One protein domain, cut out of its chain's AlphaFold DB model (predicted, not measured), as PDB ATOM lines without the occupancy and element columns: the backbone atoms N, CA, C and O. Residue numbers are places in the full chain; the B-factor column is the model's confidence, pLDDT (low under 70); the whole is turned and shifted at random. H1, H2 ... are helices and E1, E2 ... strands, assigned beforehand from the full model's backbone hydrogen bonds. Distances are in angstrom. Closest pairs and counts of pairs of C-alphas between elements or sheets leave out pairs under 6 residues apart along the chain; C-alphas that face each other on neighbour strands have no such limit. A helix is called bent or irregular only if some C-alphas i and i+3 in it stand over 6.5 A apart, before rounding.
ATOM      1  N   ILE A  13     212.574 198.946 308.471       93.38
ATOM      2  CA  ILE A  13     213.056 200.215 307.925       93.38
ATOM      3  C   ILE A  13     214.490 200.402 308.401       93.38
ATOM      4  O   ILE A  13     214.758 200.462 309.601       93.38
ATOM      5  N   CYS A  14     215.418 200.460 307.457       92.69
ATOM      6  CA  CYS A  14     216.839 200.586 307.722       92.69
ATOM      7  C   CYS A  14     217.343 201.942 307.234       92.69
ATOM      8  O   CYS A  14     216.840 202.493 306.254       92.69
ATOM      9  N   LYS A  15     218.371 202.456 307.907       92.75
ATOM     10  CA  LYS A  15     219.076 203.669 307.506       92.75
ATOM     11  C   LYS A  15     220.576 203.418 307.556       92.75
ATOM     12  O   LYS A  15     221.081 202.925 308.562       92.75
ATOM     13  N   ILE A  16     221.272 203.770 306.484       90.62
ATOM     14  CA  ILE A  16     222.733 203.794 306.426       90.62
ATOM     15  C   ILE A  16     223.148 205.119 305.794       90.62
ATOM     16  O   ILE A  16     222.653 205.493 304.730       90.62
ATOM     17  N   ASN A  17     224.011 205.869 306.481       86.31
ATOM     18  CA  ASN A  17     224.289 207.270 306.150       86.31
ATOM     19  C   ASN A  17     222.969 208.064 306.010       86.31
ATOM     20  O   ASN A  17     222.100 207.975 306.881       86.31
ATOM     21  N   ASP A  18     222.785 208.787 304.905       87.12
ATOM     22  CA  ASP A  18     221.566 209.544 304.587       87.12
ATOM     23  C   ASP A  18     220.561 208.768 303.717       87.12
ATOM     24  O   ASP A  18     219.610 209.342 303.188       87.12
ATOM     25  N   VAL A  19     220.746 207.454 303.572       92.00
ATOM     26  CA  VAL A  19     219.908 206.592 302.734       92.00
ATOM     27  C   VAL A  19     218.992 205.740 303.602       92.00
ATOM     28  O   VAL A  19     219.451 205.039 304.505       92.00
ATOM     29  N   THR A  20     217.691 205.777 303.307       93.75
ATOM     30  CA  THR A  20     216.672 204.958 303.981       93.75
ATOM     31  C   THR A  20     216.111 203.929 303.005       93.75
ATOM     32  O   THR A  20     215.813 204.258 301.860       93.75
ATOM     33  N   TYR A  21     215.962 202.683 303.450       93.94
ATOM     34  CA  TYR A  21     215.482 201.577 302.620       93.94
ATOM     35  C   TYR A  21     214.661 200.576 303.440       93.94
ATOM     36  O   TYR A  21     214.727 200.543 304.670       93.94
ATOM     37  N   GLN A  22     213.881 199.742 302.756       94.69
ATOM     38  CA  GLN A  22     213.152 198.631 303.367       94.69
ATOM     39  C   GLN A  22     213.954 197.347 303.222       94.69
ATOM     40  O   GLN A  22     214.431 197.051 302.129       94.69
ATOM     41  N   LYS A  23     214.053 196.558 304.291       95.19
ATOM     42  CA  LYS A  23     214.604 195.203 304.264       95.19
ATOM     43  C   LYS A  23     213.550 194.201 304.715       95.19
ATOM     44  O   LYS A  23     212.970 194.336 305.785       95.19
ATOM     45  N   TYR A  24     213.350 193.167 303.914       93.56
ATOM     46  CA  TYR A  24     212.468 192.044 304.207       93.56
ATOM     47  C   TYR A  24     213.290 190.771 304.371       93.56
ATOM     48  O   TYR A  24     214.331 190.631 303.727       93.56
ATOM     49  N   HIS A  25     212.791 189.834 305.172       92.38
ATOM     50  CA  HIS A  25     213.274 188.457 305.239       92.38
ATOM     51  C   HIS A  25     212.138 187.549 304.777       92.38
ATOM     52  O   HIS A  25     211.131 187.425 305.460       92.38
ATOM     53  N   LEU A  26     212.267 186.983 303.578       90.25
ATOM     54  CA  LEU A  26     211.184 186.271 302.908       90.25
ATOM     55  C   LEU A  26     211.594 184.829 302.641       90.25
ATOM     56  O   LEU A  26     212.627 184.576 302.017       90.25
ATOM     57  N   PHE A  27     210.745 183.881 303.029       88.38
ATOM     58  CA  PHE A  27     210.895 182.502 302.591       88.38
ATOM     59  C   PHE A  27     210.524 182.383 301.109       88.38
ATOM     60  O   PHE A  27     209.391 182.660 300.709       88.38
ATOM     61  N   LYS A  28     211.472 181.957 300.269       86.19
ATOM     62  CA  LYS A  28     211.232 181.725 298.842       86.19
ATOM     63  C   LYS A  28     211.248 180.239 298.540       86.19
ATOM     64  O   LYS A  28     212.302 179.613 298.501       86.19
ATOM     65  N   LYS A  29     210.069 179.708 298.203       86.06
ATOM     66  CA  LYS A  29     209.869 178.295 297.848       86.06
ATOM     67  C   LYS A  29     210.810 177.808 296.742       86.06
ATOM     68  O   LYS A  29     211.303 176.697 296.832       86.06
ATOM     69  N   ALA A  30     211.109 178.640 295.742       83.44
ATOM     70  CA  ALA A  30     212.020 178.284 294.647       83.44
ATOM     71  C   ALA A  30     213.453 177.943 295.108       83.44
ATOM     72  O   ALA A  30     214.173 177.263 294.387       83.44
ATOM     73  N   TYR A  31     213.860 178.422 296.287       81.81
ATOM     74  CA  TYR A  31     215.167 178.149 296.884       81.81
ATOM     75  C   TYR A  31     215.069 177.314 298.170       81.81
ATOM     76  O   TYR A  31     216.098 177.060 298.786       81.81
ATOM     77  N   GLU A  32     213.849 176.968 298.597       89.31
ATOM     78  CA  GLU A  32     213.536 176.316 299.880       89.31
ATOM     79  C   GLU A  32     214.258 176.935 301.088       89.31
ATOM     80  O   GLU A  32     214.668 176.247 302.021       89.31
ATOM     81  N   ARG A  33     214.420 178.264 301.081       88.56
ATOM     82  CA  ARG A  33     215.091 179.000 302.155       88.56
ATOM     83  C   ARG A  33     214.595 180.430 302.291       88.56
ATOM     84  O   ARG A  33     213.957 180.978 301.389       88.56
ATOM     85  N   GLU A  34     214.980 181.052 303.397       91.31
ATOM     86  CA  GLU A  34     214.885 182.495 303.571       91.31
ATOM     87  C   GLU A  34     215.944 183.229 302.745       91.31
ATOM     88  O   GLU A  34     217.108 182.827 302.669       91.31
ATOM     89  N   VAL A  35     215.519 184.330 302.138       93.56
ATOM     90  CA  VAL A  35     216.377 185.312 301.474       93.56
ATOM     91  C   VAL A  35     216.011 186.692 301.988       93.56
ATOM     92  O   VAL A  35     214.886 186.907 302.449       93.56
ATOM     93  N   PHE A  36     216.926 187.650 301.882       94.62
ATOM     94  CA  PHE A  36     216.572 189.037 302.151       94.62
ATOM     95  C   PHE A  36     216.263 189.798 300.861       94.62
ATOM     96  O   PHE A  36     216.818 189.526 299.794       94.62
ATOM     97  N   VAL A  37     215.356 190.766 300.969       95.25
ATOM     98  CA  VAL A  37     215.007 191.680 299.879       95.25
ATOM     99  C   VAL A  37     215.167 193.108 300.366       95.25
ATOM    100  O   VAL A  37     214.603 193.457 301.401       95.25
ATOM    101  N   ILE A  38     215.911 193.927 299.627       95.81
ATOM    102  CA  ILE A  38     216.034 195.365 299.879       95.81
ATOM    103  C   ILE A  38     215.267 196.140 298.809       95.81
ATOM    104  O   ILE A  38     215.355 195.806 297.628       95.81
ATOM    105  N   LYS A  39     214.512 197.163 299.221       94.06
ATOM    106  CA  LYS A  39     213.741 198.049 298.335       94.06
ATOM    107  C   LYS A  39     213.913 199.517 298.720       94.06
ATOM    108  O   LYS A  39     214.144 199.817 299.893       94.06
ATOM    109  N   ASP A  40     213.716 200.419 297.759       89.38
ATOM    110  CA  ASP A  40     213.560 201.857 298.027       89.38
ATOM    111  C   ASP A  40     212.426 202.122 299.046       89.38
ATOM    112  O   ASP A  40     211.434 201.389 299.093       89.38
ATOM    113  N   TYR A  41     212.543 203.188 299.844       87.88
ATOM    114  CA  TYR A  41     211.578 203.535 300.897       87.88
ATOM    115  C   TYR A  41     210.903 204.896 300.676       87.88
ATOM    116  O   TYR A  41     211.551 205.859 300.281       87.88
ATOM    117  N   GLY A  42     209.612 204.995 301.015       84.88
ATOM    118  CA  GLY A  42     208.891 206.269 301.127       84.88
ATOM    119  C   GLY A  42     208.848 207.093 299.835       84.88
ATOM    120  O   GLY A  42     208.696 206.541 298.744       84.88
ATOM    121  N   ASP A  43     208.990 208.411 299.982       80.88
ATOM    122  CA  ASP A  43     208.951 209.389 298.883       80.88
ATOM    123  C   ASP A  43     210.183 209.324 297.963       80.88
ATOM    124  O   ASP A  43     210.196 209.928 296.894       80.88
ATOM    125  N   ASP A  44     211.213 208.567 298.352       78.12
ATOM    126  CA  ASP A  44     212.410 208.353 297.536       78.12
ATOM    127  C   ASP A  44     212.181 207.318 296.413       78.12
ATOM    128  O   ASP A  44     213.021 207.159 295.521       78.12
ATOM    129  N   ARG A  45     211.032 206.624 296.419       82.12
ATOM    130  CA  ARG A  45     210.646 205.674 295.368       82.12
ATOM    131  C   ARG A  45     210.459 206.375 294.021       82.12
ATOM    132  O   ARG A  45     209.896 207.460 293.930       82.12
ATOM    133  N   GLY A  46     210.901 205.723 292.948       85.38
ATOM    134  CA  GLY A  46     210.807 206.246 291.583       85.38
ATOM    135  C   GLY A  46     211.851 207.311 291.234       85.38
ATOM    136  O   GLY A  46     211.896 207.761 290.089       85.38
ATOM    137  N   ILE A  47     212.724 207.696 292.173       91.94
ATOM    138  CA  ILE A  47     213.747 208.721 291.952       91.94
ATOM    139  C   ILE A  47     215.088 208.056 291.636       91.94
ATOM    140  O   ILE A  47     215.712 207.433 292.491       91.94
ATOM    141  N   THR A  48     215.582 208.243 290.410       95.25
ATOM    142  CA  THR A  48     216.812 207.598 289.911       95.25
ATOM    143  C   THR A  48     218.014 207.796 290.835       95.25
ATOM    144  O   THR A  48     218.652 206.822 291.225       95.25
ATOM    145  N   ASN A  49     218.298 209.035 291.247       95.06
ATOM    146  CA  ASN A  49     219.447 209.323 292.112       95.06
ATOM    147  C   ASN A  49     219.328 208.654 293.488       95.06
ATOM    148  O   ASN A  49     220.342 208.308 294.090       95.06
ATOM    149  N   LYS A  50     218.101 208.446 293.983       95.00
ATOM    150  CA  LYS A  50     217.864 207.756 295.253       95.00
ATOM    151  C   LYS A  50     218.099 206.260 295.118       95.00
ATOM    152  O   LYS A  50     218.814 205.705 295.940       95.00
ATOM    153  N   SER A  51     217.626 205.637 294.040       95.75
ATOM    154  CA  SER A  51     217.939 204.233 293.757       95.75
ATOM    155  C   SER A  51     219.440 203.984 293.562       95.75
ATOM    156  O   SER A  51     219.955 202.973 294.031       95.75
ATOM    157  N   ILE A  52     220.169 204.907 292.920       96.94
ATOM    158  CA  ILE A  52     221.638 204.822 292.821       96.94
ATOM    159  C   ILE A  52     222.271 204.903 294.216       96.94
ATOM    160  O   ILE A  52     223.128 204.086 294.545       96.94
ATOM    161  N   ALA A  53     221.826 205.836 295.061       96.50
ATOM    162  CA  ALA A  53     222.328 205.957 296.428       96.50
ATOM    163  C   ALA A  53     222.033 204.706 297.275       96.50
ATOM    164  O   ALA A  53     222.906 204.256 298.015       96.50
ATOM    165  N   VAL A  54     220.842 204.110 297.134       96.81
ATOM    166  CA  VAL A  54     220.493 202.823 297.757       96.81
ATOM    167  C   VAL A  54     221.432 201.729 297.276       96.81
ATOM    168  O   VAL A  54     222.017 201.047 298.112       96.81
ATOM    169  N   PHE A  55     221.636 201.591 295.966       97.56
ATOM    170  CA  PHE A  55     222.568 200.609 295.417       97.56
ATOM    171  C   PHE A  55     223.969 200.744 296.025       97.56
ATOM    172  O   PHE A  55     224.479 199.769 296.570       97.56
ATOM    173  N   GLU A  56     224.565 201.938 296.003       97.56
ATOM    174  CA  GLU A  56     225.903 202.160 296.572       97.56
ATOM    175  C   GLU A  56     225.975 201.820 298.059       97.56
ATOM    176  O   GLU A  56     226.950 201.235 298.524       97.56
ATOM    177  N   ALA A  57     224.923 202.164 298.795       96.44
ATOM    178  CA  ALA A  57     224.844 201.954 300.226       96.44
ATOM    179  C   ALA A  57     224.748 200.474 300.628       96.44
ATOM    180  O   ALA A  57     225.214 200.115 301.708       96.44
ATOM    181  N   VAL A  58     224.118 199.624 299.807       96.69
ATOM    182  CA  VAL A  58     223.803 198.238 300.200       96.69
ATOM    183  C   VAL A  58     224.440 197.165 299.328       96.69
ATOM    184  O   VAL A  58     224.316 195.993 299.673       96.69
ATOM    185  N   LYS A  59     225.099 197.509 298.214       96.06
ATOM    186  CA  LYS A  59     225.666 196.523 297.273       96.06
ATOM    187  C   LYS A  59     226.588 195.506 297.952       96.06
ATOM    188  O   LYS A  59     226.562 194.339 297.584       96.06
ATOM    189  N   ASP A  60     227.317 195.916 298.989       95.50
ATOM    190  CA  ASP A  60     228.264 195.058 299.711       95.50
ATOM    191  C   ASP A  60     227.569 194.086 300.695       95.50
ATOM    192  O   ASP A  60     228.208 193.197 301.252       95.50
ATOM    193  N   HIS A  61     226.252 194.212 300.905       95.69
ATOM    194  CA  HIS A  61     225.455 193.214 301.633       95.69
ATOM    195  C   HIS A  61     225.133 191.976 300.787       95.69
ATOM    196  O   HIS A  61     224.690 190.965 301.333       95.69
ATOM    197  N   PHE A  62     225.297 192.068 299.468       96.94
ATOM    198  CA  PHE A  62     224.993 190.997 298.533       96.94
ATOM    199  C   PHE A  62     226.269 190.254 298.146       96.94
ATOM    200  O   PHE A  62     227.346 190.842 298.025       96.94
ATOM    201  N   ASP A  63     226.135 188.954 297.878       93.88
ATOM    202  CA  ASP A  63     227.142 188.286 297.055       93.88
ATOM    203  C   ASP A  63     227.116 188.898 295.638       93.88
ATOM    204  O   ASP A  63     226.234 189.686 295.290       93.88
ATOM    205  N   ARG A  64     228.041 188.485 294.762       93.06
ATOM    206  CA  ARG A  64     228.005 188.889 293.347       93.06
ATOM    207  C   ARG A  64     226.599 188.694 292.759       93.06
ATOM    208  O   ARG A  64     226.036 187.594 292.823       93.06
ATOM    209  N   PHE A  65     226.065 189.750 292.146       96.69
ATOM    210  CA  PHE A  65     224.809 189.686 291.408       96.69
ATOM    211  C   PHE A  65     224.957 188.749 290.206       96.69
ATOM    212  O   PHE A  65     225.871 188.902 289.404       96.69
ATOM    213  N   LYS A  66     224.072 187.756 290.091       95.44
ATOM    214  CA  LYS A  66     224.066 186.787 288.982       95.44
ATOM    215  C   LYS A  66     223.033 187.111 287.911       95.44
ATOM    216  O   LYS A  66     223.202 186.715 286.762       95.44
ATOM    217  N   ILE A  67     221.948 187.788 288.286       96.12
ATOM    218  CA  ILE A  67     220.835 188.115 287.393       96.12
ATOM    219  C   ILE A  67     220.440 189.569 287.618       96.12
ATOM    220  O   ILE A  67     220.334 190.016 288.758       96.12
ATOM    221  N   ALA A  68     220.160 190.275 286.529       97.25
ATOM    222  CA  ALA A  68     219.475 191.554 286.540       97.25
ATOM    223  C   ALA A  68     218.214 191.464 285.683       97.25
ATOM    224  O   ALA A  68     218.242 190.894 284.592       97.25
ATOM    225  N   LYS A  69     217.101 192.028 286.147       95.56
ATOM    226  CA  LYS A  69     215.861 192.032 285.371       95.56
ATOM    227  C   LYS A  69     215.059 193.311 285.540       95.56
ATOM    228  O   LYS A  69     215.010 193.880 286.626       95.56
ATOM    229  N   ILE A  70     214.384 193.704 284.468       94.38
ATOM    230  CA  ILE A  70     213.297 194.685 284.464       94.38
ATOM    231  C   ILE A  70     212.123 194.019 283.758       94.38
ATOM    232  O   ILE A  70     212.204 193.715 282.564       94.38
ATOM    233  N   VAL A  71     211.032 193.793 284.488       84.50
ATOM    234  CA  VAL A  71     209.798 193.221 283.937       84.50
ATOM    235  C   VAL A  71     208.791 194.349 283.761       84.50
ATOM    236  O   VAL A  71     208.322 194.917 284.742       84.50
ATOM    237  N   LYS A  72     208.470 194.676 282.506       76.56
ATOM    238  CA  LYS A  72     207.372 195.590 282.188       76.56
ATOM    239  C   LYS A  72     206.072 194.804 282.178       76.56
ATOM    240  O   LYS A  72     205.779 194.106 281.210       76.56
ATOM    241  N   GLU A  73     205.315 194.904 283.261       68.88
ATOM    242  CA  GLU A  73     203.960 194.368 283.308       68.88
ATOM    243  C   GLU A  73     202.969 195.401 282.776       68.88
ATOM    244  O   GLU A  73     203.070 196.595 283.055       68.88
ATOM    245  N   ILE A  74     202.009 194.928 281.990       68.94
ATOM    246  CA  ILE A  74     200.858 195.710 281.557       68.94
ATOM    247  C   ILE A  74     199.678 195.196 282.373       68.94
ATOM    248  O   ILE A  74     199.399 193.994 282.369       68.94
ATOM    249  N   ASN A  75     199.019 196.079 283.119       71.81
ATOM    250  CA  ASN A  75     197.840 195.689 283.881       71.81
ATOM    251  C   ASN A  75     196.637 195.430 282.944       71.81
ATOM    252  O   ASN A  75     196.695 195.657 281.736       71.81
ATOM    253  N   LYS A  76     195.515 194.965 283.506       78.56
ATOM    254  CA  LYS A  76     194.288 194.667 282.736       78.56
ATOM    255  C   LYS A  76     193.705 195.883 282.000       78.56
ATOM    256  O   LYS A  76     192.965 195.695 281.040       78.56
ATOM    257  N   ASP A  77     194.076 197.091 282.414       81.19
ATOM    258  CA  ASP A  77     193.635 198.364 281.839       81.19
ATOM    259  C   ASP A  77     194.625 198.911 280.791       81.19
ATOM    260  O   ASP A  77     194.547 200.074 280.401       81.19
ATOM    261  N   ASN A  78     195.573 198.087 280.326       71.06
ATOM    262  CA  ASN A  78     196.656 198.466 279.414       71.06
ATOM    263  C   ASN A  78     197.606 199.555 279.948       71.06
ATOM    264  O   ASN A  78     198.304 200.217 279.177       71.06
ATOM    265  N   ILE A  79     197.683 199.719 281.268       70.38
ATOM    266  CA  ILE A  79     198.612 200.638 281.923       70.38
ATOM    267  C   ILE A  79     199.912 199.897 282.215       70.38
ATOM    268  O   ILE A  79     199.923 198.816 282.808       70.38
ATOM    269  N   LEU A  80     201.021 200.505 281.805       66.56
ATOM    270  CA  LEU A  80     202.358 199.996 282.071       66.56
ATOM    271  C   LEU A  80     202.686 200.209 283.556       66.56
ATOM    272  O   LEU A  80     202.753 201.346 284.024       66.56
ATOM    273  N   LEU A  81     202.851 199.121 284.304       65.62
ATOM    274  CA  LEU A  81     203.199 199.162 285.721       65.62
ATOM    275  C   LEU A  81     204.665 199.572 285.894       65.62
ATOM    276  O   LEU A  81     205.529 199.237 285.074       65.62
ATOM    277  N   HIS A  82     204.949 200.295 286.982       62.91
ATOM    278  CA  HIS A  82     206.316 200.643 287.361       62.91
ATOM    279  C   HIS A  82     207.173 199.379 287.421       62.91
ATOM    280  O   HIS A  82     206.823 198.402 288.079       62.91
ATOM    281  N   SER A  83     208.267 199.397 286.669       74.50
ATOM    282  CA  SER A  83     209.145 198.248 286.506       74.50
ATOM    283  C   SER A  83     210.423 198.519 287.275       74.50
ATOM    284  O   SER A  83     211.279 199.256 286.791       74.50
ATOM    285  N   ASP A  84     210.538 197.946 288.468       89.88
ATOM    286  CA  ASP A  84     211.762 198.044 289.256       89.88
ATOM    287  C   ASP A  84     212.905 197.314 288.528       89.88
ATOM    288  O   ASP A  84     212.707 196.249 287.927       89.88
ATOM    289  N   LEU A  85     214.124 197.854 288.618       96.00
ATOM    290  CA  LEU A  85     215.322 197.058 288.372       96.00
ATOM    291  C   LEU A  85     215.517 196.116 289.552       96.00
ATOM    292  O   LEU A  85     215.679 196.557 290.686       96.00
ATOM    293  N   ILE A  86     215.521 194.817 289.271       96.69
ATOM    294  CA  ILE A  86     215.736 193.777 290.269       96.69
ATOM    295  C   ILE A  86     217.088 193.123 290.001       96.69
ATOM    296  O   ILE A  86     217.265 192.461 288.976       96.69
ATOM    297  N   LEU A  87     218.024 193.280 290.935       97.94
ATOM    298  CA  LEU A  87     219.287 192.543 290.959       97.94
ATOM    299  C   LEU A  87     219.162 191.355 291.913       97.94
ATOM    300  O   LEU A  87     218.622 191.502 293.007       97.94
ATOM    301  N   ILE A  88     219.646 190.185 291.501       96.38
ATOM    302  CA  ILE A  88     219.559 188.940 292.271       96.38
ATOM    303  C   ILE A  88     220.958 188.354 292.430       96.38
ATOM    304  O   ILE A  88     221.645 188.112 291.433       96.38
ATOM    305  N   ASP A  89     221.382 188.113 293.668       95.62
ATOM    306  CA  ASP A  89     222.692 187.529 293.969       95.62
ATOM    307  C   ASP A  89     222.719 185.998 293.843       95.62
ATOM    308  O   ASP A  89     221.699 185.338 293.607       95.62
ATOM    309  N   LYS A  90     223.910 185.402 293.992       90.81
ATOM    310  CA  LYS A  90     224.081 183.939 293.965       90.81
ATOM    311  C   LYS A  90     223.188 183.213 294.969       90.81
ATOM    312  O   LYS A  90     222.729 182.101 294.685       90.81
ATOM    313  N   LYS A  91     222.893 183.851 296.102       91.81
ATOM    314  CA  LYS A  91     222.038 183.320 297.160       91.81
ATOM    315  C   LYS A  91     220.537 183.584 296.935       91.81
ATOM    316  O   LYS A  91     219.707 183.076 297.687       91.81
ATOM    317  N   GLY A  92     220.151 184.276 295.869       93.50
ATOM    318  CA  GLY A  92     218.751 184.595 295.601       93.50
ATOM    319  C   GLY A  92     218.210 185.752 296.442       93.50
ATOM    320  O   GLY A  92     216.995 185.952 296.454       93.50
ATOM    321  N   ASN A  93     219.082 186.503 297.125       96.81
ATOM    322  CA  ASN A  93     218.722 187.783 297.727       96.81
ATOM    323  C   ASN A  93     218.466 188.799 296.618       96.81
ATOM    324  O   ASN A  93     219.079 188.720 295.550       96.81
ATOM    325  N   GLU A  94     217.571 189.752 296.866       96.75
ATOM    326  CA  GLU A  94     217.131 190.683 295.827       96.75
ATOM    327  C   GLU A  94     217.268 192.145 296.244       96.75
ATOM    328  O   GLU A  94     216.930 192.524 297.363       96.75
ATOM    329  N   LEU A  95     217.701 192.977 295.302       97.56
ATOM    330  CA  LEU A  95     217.692 194.428 295.410       97.56
ATOM    331  C   LEU A  95     216.729 194.992 294.368       97.56
ATOM    332  O   LEU A  95     216.936 194.775 293.177       97.56
ATOM    333  N   HIS A  96     215.668 195.666 294.813       96.12
ATOM    334  CA  HIS A  96     214.626 196.244 293.960       96.12
ATOM    335  C   HIS A  96     214.762 197.769 293.956       96.12
ATOM    336  O   HIS A  96     214.663 198.409 295.004       96.12
ATOM    337  N   LEU A  97     214.983 198.337 292.774       96.25
ATOM    338  CA  LEU A  97     215.297 199.747 292.559       96.25
ATOM    339  C   LEU A  97     214.262 200.368 291.615       96.25
ATOM    340  O   LEU A  97     214.279 200.149 290.403       96.25
ATOM    341  N   SER A  98     213.356 201.150 292.186       93.44
ATOM    342  CA  SER A  98     212.169 201.708 291.531       93.44
ATOM    343  C   SER A  98     212.439 202.959 290.690       93.44
ATOM    344  O   SER A  98     211.664 203.284 289.794       93.44
ATOM    345  N   GLY A  99     213.549 203.661 290.936       93.62
ATOM    346  CA  GLY A  99     214.015 204.789 290.125       93.62
ATOM    347  C   GLY A  99     214.733 204.387 288.833       93.62
ATOM    348  O   GLY A  99     215.248 205.259 288.128       93.62
ATOM    349  N   CYS A 100     214.791 203.088 288.531       94.56
ATOM    350  CA  CYS A 100     215.423 202.518 287.346       94.56
ATOM    351  C   CYS A 100     214.371 202.131 286.297       94.56
ATOM    352  O   CYS A 100     213.265 201.724 286.629       94.56
ATOM    353  N   SER A 101     214.701 202.265 285.012       93.38
ATOM    354  CA  SER A 101     213.786 201.932 283.910       93.38
ATOM    355  C   SER A 101     214.534 201.466 282.655       93.38
ATOM    356  O   SER A 101     215.762 201.391 282.640       93.38
ATOM    357  N   CYS A 102     213.809 201.120 281.589       93.50
ATOM    358  CA  CYS A 102     214.388 200.810 280.277       93.50
ATOM    359  C   CYS A 102     213.469 201.275 279.134       93.50
ATOM    360  O   CYS A 102     212.302 201.616 279.360       93.50
ATOM    361  N   GLY A 103     213.954 201.229 277.894       92.12
ATOM    362  CA  GLY A 103     213.161 201.466 276.683       92.12
ATOM    363  C   GLY A 103     213.045 202.926 276.240       92.12
ATOM    364  O   GLY A 103     212.245 203.216 275.355       92.12
ATOM    365  N   TYR A 104     213.794 203.839 276.862       90.38
ATOM    366  CA  TYR A 104     213.949 205.226 276.419       90.38
ATOM    367  C   TYR A 104     215.250 205.829 276.989       90.38
ATOM    368  O   TYR A 104     215.729 205.366 278.018       90.38
ATOM    369  N   PRO A 105     215.843 206.862 276.374       93.81
ATOM    370  CA  PRO A 105     217.081 207.484 276.856       93.81
ATOM    371  C   PRO A 105     216.809 208.574 277.913       93.81
ATOM    372  O   PRO A 105     217.090 209.747 277.691       93.81
ATOM    373  N   GLY A 106     216.202 208.214 279.048       93.75
ATOM    374  CA  GLY A 106     215.920 209.158 280.142       93.75
ATOM    375  C   GLY A 106     216.533 208.753 281.485       93.75
ATOM    376  O   GLY A 106     217.171 207.701 281.563       93.75
ATOM    377  N   PRO A 107     216.347 209.562 282.550       95.19
ATOM    378  CA  PRO A 107     217.079 209.417 283.811       95.19
ATOM    379  C   PRO A 107     217.054 207.999 284.384       95.19
ATOM    380  O   PRO A 107     218.111 207.438 284.646       95.19
ATOM    381  N   GLY A 108     215.878 207.366 284.455       94.19
ATOM    382  CA  GLY A 108     215.758 205.998 284.968       94.19
ATOM    383  C   GLY A 108     216.540 204.965 284.155       94.19
ATOM    384  O   GLY A 108     217.150 204.069 284.729       94.19
ATOM    385  N   SER A 109     216.600 205.114 282.831       95.50
ATOM    386  CA  SER A 109     217.385 204.222 281.972       95.50
ATOM    387  C   SER A 109     218.883 204.500 282.053       95.50
ATOM    388  O   SER A 109     219.676 203.567 281.983       95.50
ATOM    389  N   HIS A 110     219.286 205.755 282.265       97.06
ATOM    390  CA  HIS A 110     220.674 206.085 282.583       97.06
ATOM    391  C   HIS A 110     221.104 205.489 283.932       97.06
ATOM    392  O   HIS A 110     222.165 204.872 283.996       97.06
ATOM    393  N   GLY A 111     220.261 205.583 284.966       97.19
ATOM    394  CA  GLY A 111     220.519 204.954 286.265       97.19
ATOM    395  C   GLY A 111     220.613 203.432 286.178       97.19
ATOM    396  O   GLY A 111     221.534 202.849 286.743       97.19
ATOM    397  N   THR A 112     219.745 202.788 285.387       97.38
ATOM    398  CA  THR A 112     219.861 201.353 285.087       97.38
ATOM    399  C   THR A 112     221.223 201.025 284.478       97.38
ATOM    400  O   THR A 112     221.871 200.079 284.914       97.38
ATOM    401  N   VAL A 113     221.686 201.799 283.489       98.00
ATOM    402  CA  VAL A 113     222.988 201.553 282.847       98.00
ATOM    403  C   VAL A 113     224.141 201.687 283.835       98.00
ATOM    404  O   VAL A 113     225.050 200.857 283.837       98.00
ATOM    405  N   GLU A 114     224.108 202.720 284.674       98.19
ATOM    406  CA  GLU A 114     225.128 202.953 285.692       98.19
ATOM    407  C   GLU A 114     225.192 201.796 286.694       98.19
ATOM    408  O   GLU A 114     226.260 201.216 286.897       98.19
ATOM    409  N   ILE A 115     224.050 201.420 287.271       98.25
ATOM    410  CA  ILE A 115     223.963 200.357 288.275       98.25
ATOM    411  C   ILE A 115     224.397 199.011 287.691       98.25
ATOM    412  O   ILE A 115     225.185 198.306 288.317       98.25
ATOM    413  N   LEU A 116     223.939 198.651 286.487       98.00
ATOM    414  CA  LEU A 116     224.317 197.382 285.859       98.00
ATOM    415  C   LEU A 116     225.824 197.290 285.605       98.00
ATOM    416  O   LEU A 116     226.430 196.258 285.889       98.00
ATOM    417  N   ASN A 117     226.442 198.366 285.115       97.50
ATOM    418  CA  ASN A 117     227.884 198.387 284.886       97.50
ATOM    419  C   ASN A 117     228.673 198.321 286.198       97.50
ATOM    420  O   ASN A 117     229.628 197.555 286.292       97.50
ATOM    421  N   LYS A 118     228.238 199.039 287.241       97.19
ATOM    422  CA  LYS A 118     228.842 198.939 288.581       97.19
ATOM    423  C   LYS A 118     228.668 197.556 289.215       97.19
ATOM    424  O   LYS A 118     229.530 197.119 289.967       97.19
ATOM    425  N   ALA A 119     227.578 196.861 288.897       96.75
ATOM    426  CA  ALA A 119     227.317 195.492 289.329       96.75
ATOM    427  C   ALA A 119     228.043 194.421 288.482       96.75
ATOM    428  O   ALA A 119     227.858 193.235 288.747       96.75
ATOM    429  N   GLY A 120     228.859 194.814 287.492       95.62
ATOM    430  CA  GLY A 120     229.699 193.901 286.708       95.62
ATOM    431  C   GLY A 120     229.024 193.259 285.490       95.62
ATOM    432  O   GLY A 120     229.565 192.317 284.922       95.62
ATOM    433  N   PHE A 121     227.853 193.748 285.065       95.62
ATOM    434  CA  PHE A 121     227.137 193.183 283.912       95.62
ATOM    435  C   PHE A 121     227.672 193.638 282.545       95.62
ATOM    436  O   PHE A 121     227.289 193.044 281.544       95.62
ATOM    437  N   GLU A 122     228.526 194.668 282.497       92.50
ATOM    438  CA  GLU A 122     229.235 195.124 281.285       92.50
ATOM    439  C   GLU A 122     228.323 195.344 280.058       92.50
ATOM    440  O   GLU A 122     228.468 194.721 279.008       92.50
ATOM    441  N   ILE A 123     227.354 196.253 280.179       93.44
ATOM    442  CA  ILE A 123     226.317 196.484 279.161       93.44
ATOM    443  C   ILE A 123     226.489 197.810 278.409       93.44
ATOM    444  O   ILE A 123     226.761 198.863 278.995       93.44
ATOM    445  N   ASP A 124     226.218 197.787 277.097       93.75
ATOM    446  CA  ASP A 124     226.071 199.001 276.282       93.75
ATOM    447  C   ASP A 124     224.724 199.674 276.584       93.75
ATOM    448  O   ASP A 124     223.672 199.033 276.633       93.75
ATOM    449  N   ARG A 125     224.727 201.002 276.729       95.75
ATOM    450  CA  ARG A 125     223.513 201.796 276.986       95.75
ATOM    451  C   ARG A 125     222.379 201.550 275.983       95.75
ATOM    452  O   ARG A 125     221.211 201.626 276.358       95.75
ATOM    453  N   ARG A 126     222.697 201.231 274.722       95.31
ATOM    454  CA  ARG A 126     221.723 200.911 273.665       95.31
ATOM    455  C   ARG A 126     220.877 199.698 274.016       95.31
ATOM    456  O   ARG A 126     219.701 199.700 273.671       95.31
ATOM    457  N   PHE A 127     221.434 198.715 274.730       95.56
ATOM    458  CA  PHE A 127     220.660 197.587 275.241       95.56
ATOM    459  C   PHE A 127     219.495 198.108 276.089       95.56
ATOM    460  O   PHE A 127     218.339 197.961 275.705       95.56
ATOM    461  N   VAL A 128     219.788 198.850 277.160       95.38
ATOM    462  CA  VAL A 128     218.762 199.371 278.078       95.38
ATOM    463  C   VAL A 128     217.799 200.324 277.376       95.38
ATOM    464  O   VAL A 128     216.591 200.240 277.591       95.38
ATOM    465  N   PHE A 129     218.298 201.222 276.525       95.31
ATOM    466  CA  PHE A 129     217.463 202.238 275.877       95.31
ATOM    467  C   PHE A 129     216.484 201.646 274.865       95.31
ATOM    468  O   PHE A 129     215.431 202.232 274.637       95.31
ATOM    469  N   CYS A 130     216.800 200.493 274.274       93.00
ATOM    470  CA  CYS A 130     215.952 199.841 273.279       93.00
ATOM    471  C   CYS A 130     215.157 198.646 273.840       93.00
ATOM    472  O   CYS A 130     214.259 198.142 273.164       93.00
ATOM    473  N   SER A 131     215.432 198.196 275.069       91.62
ATOM    474  CA  SER A 131     214.725 197.072 275.692       91.62
ATOM    475  C   SER A 131     213.279 197.398 276.083       91.62
ATOM    476  O   SER A 131     212.981 198.411 276.718       91.62
ATOM    477  N   LYS A 132     212.372 196.447 275.835       88.69
ATOM    478  CA  LYS A 132     210.985 196.455 276.353       88.69
ATOM    479  C   LYS A 132     210.853 195.809 277.743       88.69
ATOM    480  O   LYS A 132     209.749 195.528 278.188       88.69
ATOM    481  N   GLY A 133     211.973 195.576 278.410       91.69
ATOM    482  CA  GLY A 133     212.128 194.672 279.544       91.69
ATOM    483  C   GLY A 133     213.228 193.666 279.217       91.69
ATOM    484  O   GLY A 133     213.542 193.453 278.042       91.69
ATOM    485  N   PHE A 134     213.860 193.102 280.238       93.69
ATOM    486  CA  PHE A 134     214.938 192.136 280.054       93.69
ATOM    487  C   PHE A 134     215.135 191.262 281.289       93.69
ATOM    488  O   PHE A 134     214.826 191.667 282.408       93.69
ATOM    489  N   THR A 135     215.731 190.097 281.051       94.94
ATOM    490  CA  THR A 135     216.436 189.289 282.047       94.94
ATOM    491  C   THR A 135     217.839 189.076 281.503       94.94
ATOM    492  O   THR A 135     218.000 188.557 280.402       94.94
ATOM    493  N   LEU A 136     218.837 189.518 282.253       94.19
ATOM    494  CA  LEU A 136     220.246 189.466 281.904       94.19
ATOM    495  C   LEU A 136     220.981 188.613 282.935       94.19
ATOM    496  O   LEU A 136     220.773 188.780 284.139       94.19
ATOM    497  N   PHE A 137     221.846 187.722 282.463       93.50
ATOM    498  CA  PHE A 137     222.746 186.942 283.306       93.50
ATOM    499  C   PHE A 137     224.108 187.629 283.370       93.50
ATOM    500  O   PHE A 137     224.548 188.236 282.397       93.50
ATOM    501  N   HIS A 138     224.762 187.560 284.525       92.81
ATOM    502  CA  HIS A 138     226.095 188.121 284.693       92.81
ATOM    503  C   HIS A 138     227.080 187.384 283.758       92.81
ATOM    504  O   HIS A 138     227.025 186.153 283.711       92.81
ATOM    505  N   PRO A 139     228.013 188.068 283.065       87.44
ATOM    506  CA  PRO A 139     228.887 187.450 282.055       87.44
ATOM    507  C   PRO A 139     229.652 186.211 282.546       87.44
ATOM    508  O   PRO A 139     229.812 185.226 281.832       87.44
ATOM    509  N   ILE A 140     230.098 186.232 283.803       84.81
ATOM    510  CA  ILE A 140     230.766 185.081 284.431       84.81
ATOM    511  C   ILE A 140     229.829 183.869 284.574       84.81
ATOM    512  O   ILE A 140     230.271 182.744 284.378       84.81
ATOM    513  N   GLU A 141     228.545 184.070 284.867       74.69
ATOM    514  CA  GLU A 141     227.571 182.970 284.918       74.69
ATOM    515  C   GLU A 141     227.286 182.431 283.515       74.69
ATOM    516  O   GLU A 141     227.118 181.231 283.345       74.69
ATOM    517  N   GLU A 142     227.284 183.295 282.493       61.34
ATOM    518  CA  GLU A 142     227.174 182.855 281.099       61.34
ATOM    519  C   GLU A 142     228.370 181.971 280.706       61.34
ATOM    520  O   GLU A 142     228.175 180.910 280.115       61.34
ATOM    521  N   LYS A 143     229.590 182.335 281.122       63.84
ATOM    522  CA  LYS A 143     230.788 181.499 280.929       63.84
ATOM    523  C   LYS A 143     230.742 180.190 281.723       63.84
ATOM    524  O   LYS A 143     231.126 179.154 281.191       63.84
ATOM    525  N   GLU A 144     230.282 180.215 282.976       64.81
ATOM    526  CA  GLU A 144     230.140 179.010 283.811       64.81
ATOM    527  C   GLU A 144     229.059 178.055 283.257       64.81
ATOM    528  O   GLU A 144     229.221 176.838 283.337       64.81
ATOM    529  N   LEU A 145     227.982 178.582 282.659       58.66
ATOM    530  CA  LEU A 145     226.875 177.793 282.102       58.66
ATOM    531  C   LEU A 145     227.118 177.301 280.669       58.66
ATOM    532  O   LEU A 145     226.659 176.213 280.320       58.66
ATOM    533  N   TYR A 146     227.795 178.089 279.831       57.81
ATOM    534  CA  TYR A 146     227.903 177.831 278.389       57.81
ATOM    535  C   TYR A 146     229.345 177.684 277.875       57.81
ATOM    536  O   TYR A 146     229.531 177.406 276.691       57.81
ATOM    537  N   GLY A 147     230.356 177.822 278.740       54.06
ATOM    538  CA  GLY A 147     231.767 177.880 278.344       54.06
ATOM    539  C   GLY A 147     232.139 179.210 277.673       54.06
ATOM    540  O   GLY A 147     231.282 180.047 277.388       54.06
TER     541      GLY A 147
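AT A GLANCE: This is residues 13 to 147 of the 150 residues of an uncharacterized protein of Peribacillus simplex NBRC 15720 = DSM 1321 (UniProt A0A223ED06). A strongly twisted sheet of seven strands curls round helix H1, and H1 and H2, side by side, cover one face of it. H3 packs on H2 away from the sheet, H4 grazes the sheet near E4, and the loop of residues 71 to 84 reaches as far as 26 A from the mean of the C-alphas. The printed part has 135 residues, with four named helices and seven named strands in the order E1 E2 E3 H1 E4 E5 E6 H2 H3 E7 H4. The mixed sheet runs E1 E2 E3 E6 E5 E4 E7, and the class is mixed, helices and strands. The whole is compact, with a radius of gyration of the C-alphas of 14.7 A and spans of 44 by 34 by 33 A.

IN THESE COORDINATES: Across the sheet come E1, residues 13 to 16, from C-alpha 13 at (213.056, 200.215, 307.925); E2, 19 to 28, 26.6 A long; E3, 33 to 40, 23.3 A; E6, 94 to 97; E5, 85 to 89, 13.3 A; E4, 65 to 70, 14.3 A; and E7, 134 to 137. H1, residues 48 to 61, is 20.5 A long and irregular, with C-alphas 57 and 60 7.7 A apart. H2, 107 to 118, is 16.5 A long and begins at C-alpha 107 (217.079, 209.417, 283.811). H3 is residues 125 to 130, and H4, 139 to 146, ends at C-alpha 146 (227.903, 177.831, 278.389).

HOW THE PARTS SIT: E1 E2 E3 and E4 E5 E6 are meanders, each strand the antiparallel neighbour of the one before. N 14 and O 21 are 2.9 A apart between E1 and E2, N 24 and O 37 2.8 A between E2 and E3, N 87 and O 95 2.9 A between E5 and E6, and N 69 and O 86 2.9 A between E4 and E5. E3 and E6 are parallel, with N 96 and O 38 at 2.8 A; E7 is antiparallel to E4, with N 136 and O 68 at 2.8 A. E3, H1 and E4 form a split strand-helix-strand unit, two strands running the same way with E6 and E5 between them, and its crossover is right-handed. H1 and H2 make two layers with the sheet, helices on one face. The C-alphas of Ser 51 in H1 and Leu 97 in E6 are their closest, 5.3 A apart. H2 lies over E5 at a height over the sheet of 9.7 A. H1 and H2 touch, closest at the C-alphas of Thr 48 and Gly 108, 5.3 A, at a shallow tilt of 21 degrees, the same way. H2 and H3, a helical hairpin, touch through residues 109 to 113 of H2 alone, closest at the C-alphas of Val 113 and Arg 125, 5.9 A. H4 only grazes the sheet with residues 139 to 143. Every O i to N i+4 pair is within hydrogen-bond range in H2, H3 and H4, and 8 of 10 are in H1.

THE WHOLE: The C-alphas farthest apart, those of Asp 43 and Gly 147, are 44.0 A apart. The printed part has no cut, and the link from E4 to E5 is long. Mean pLDDT of the printed part is 89.7; residues 73 to 74, 80 to 82 and 142 to 147 are under 70.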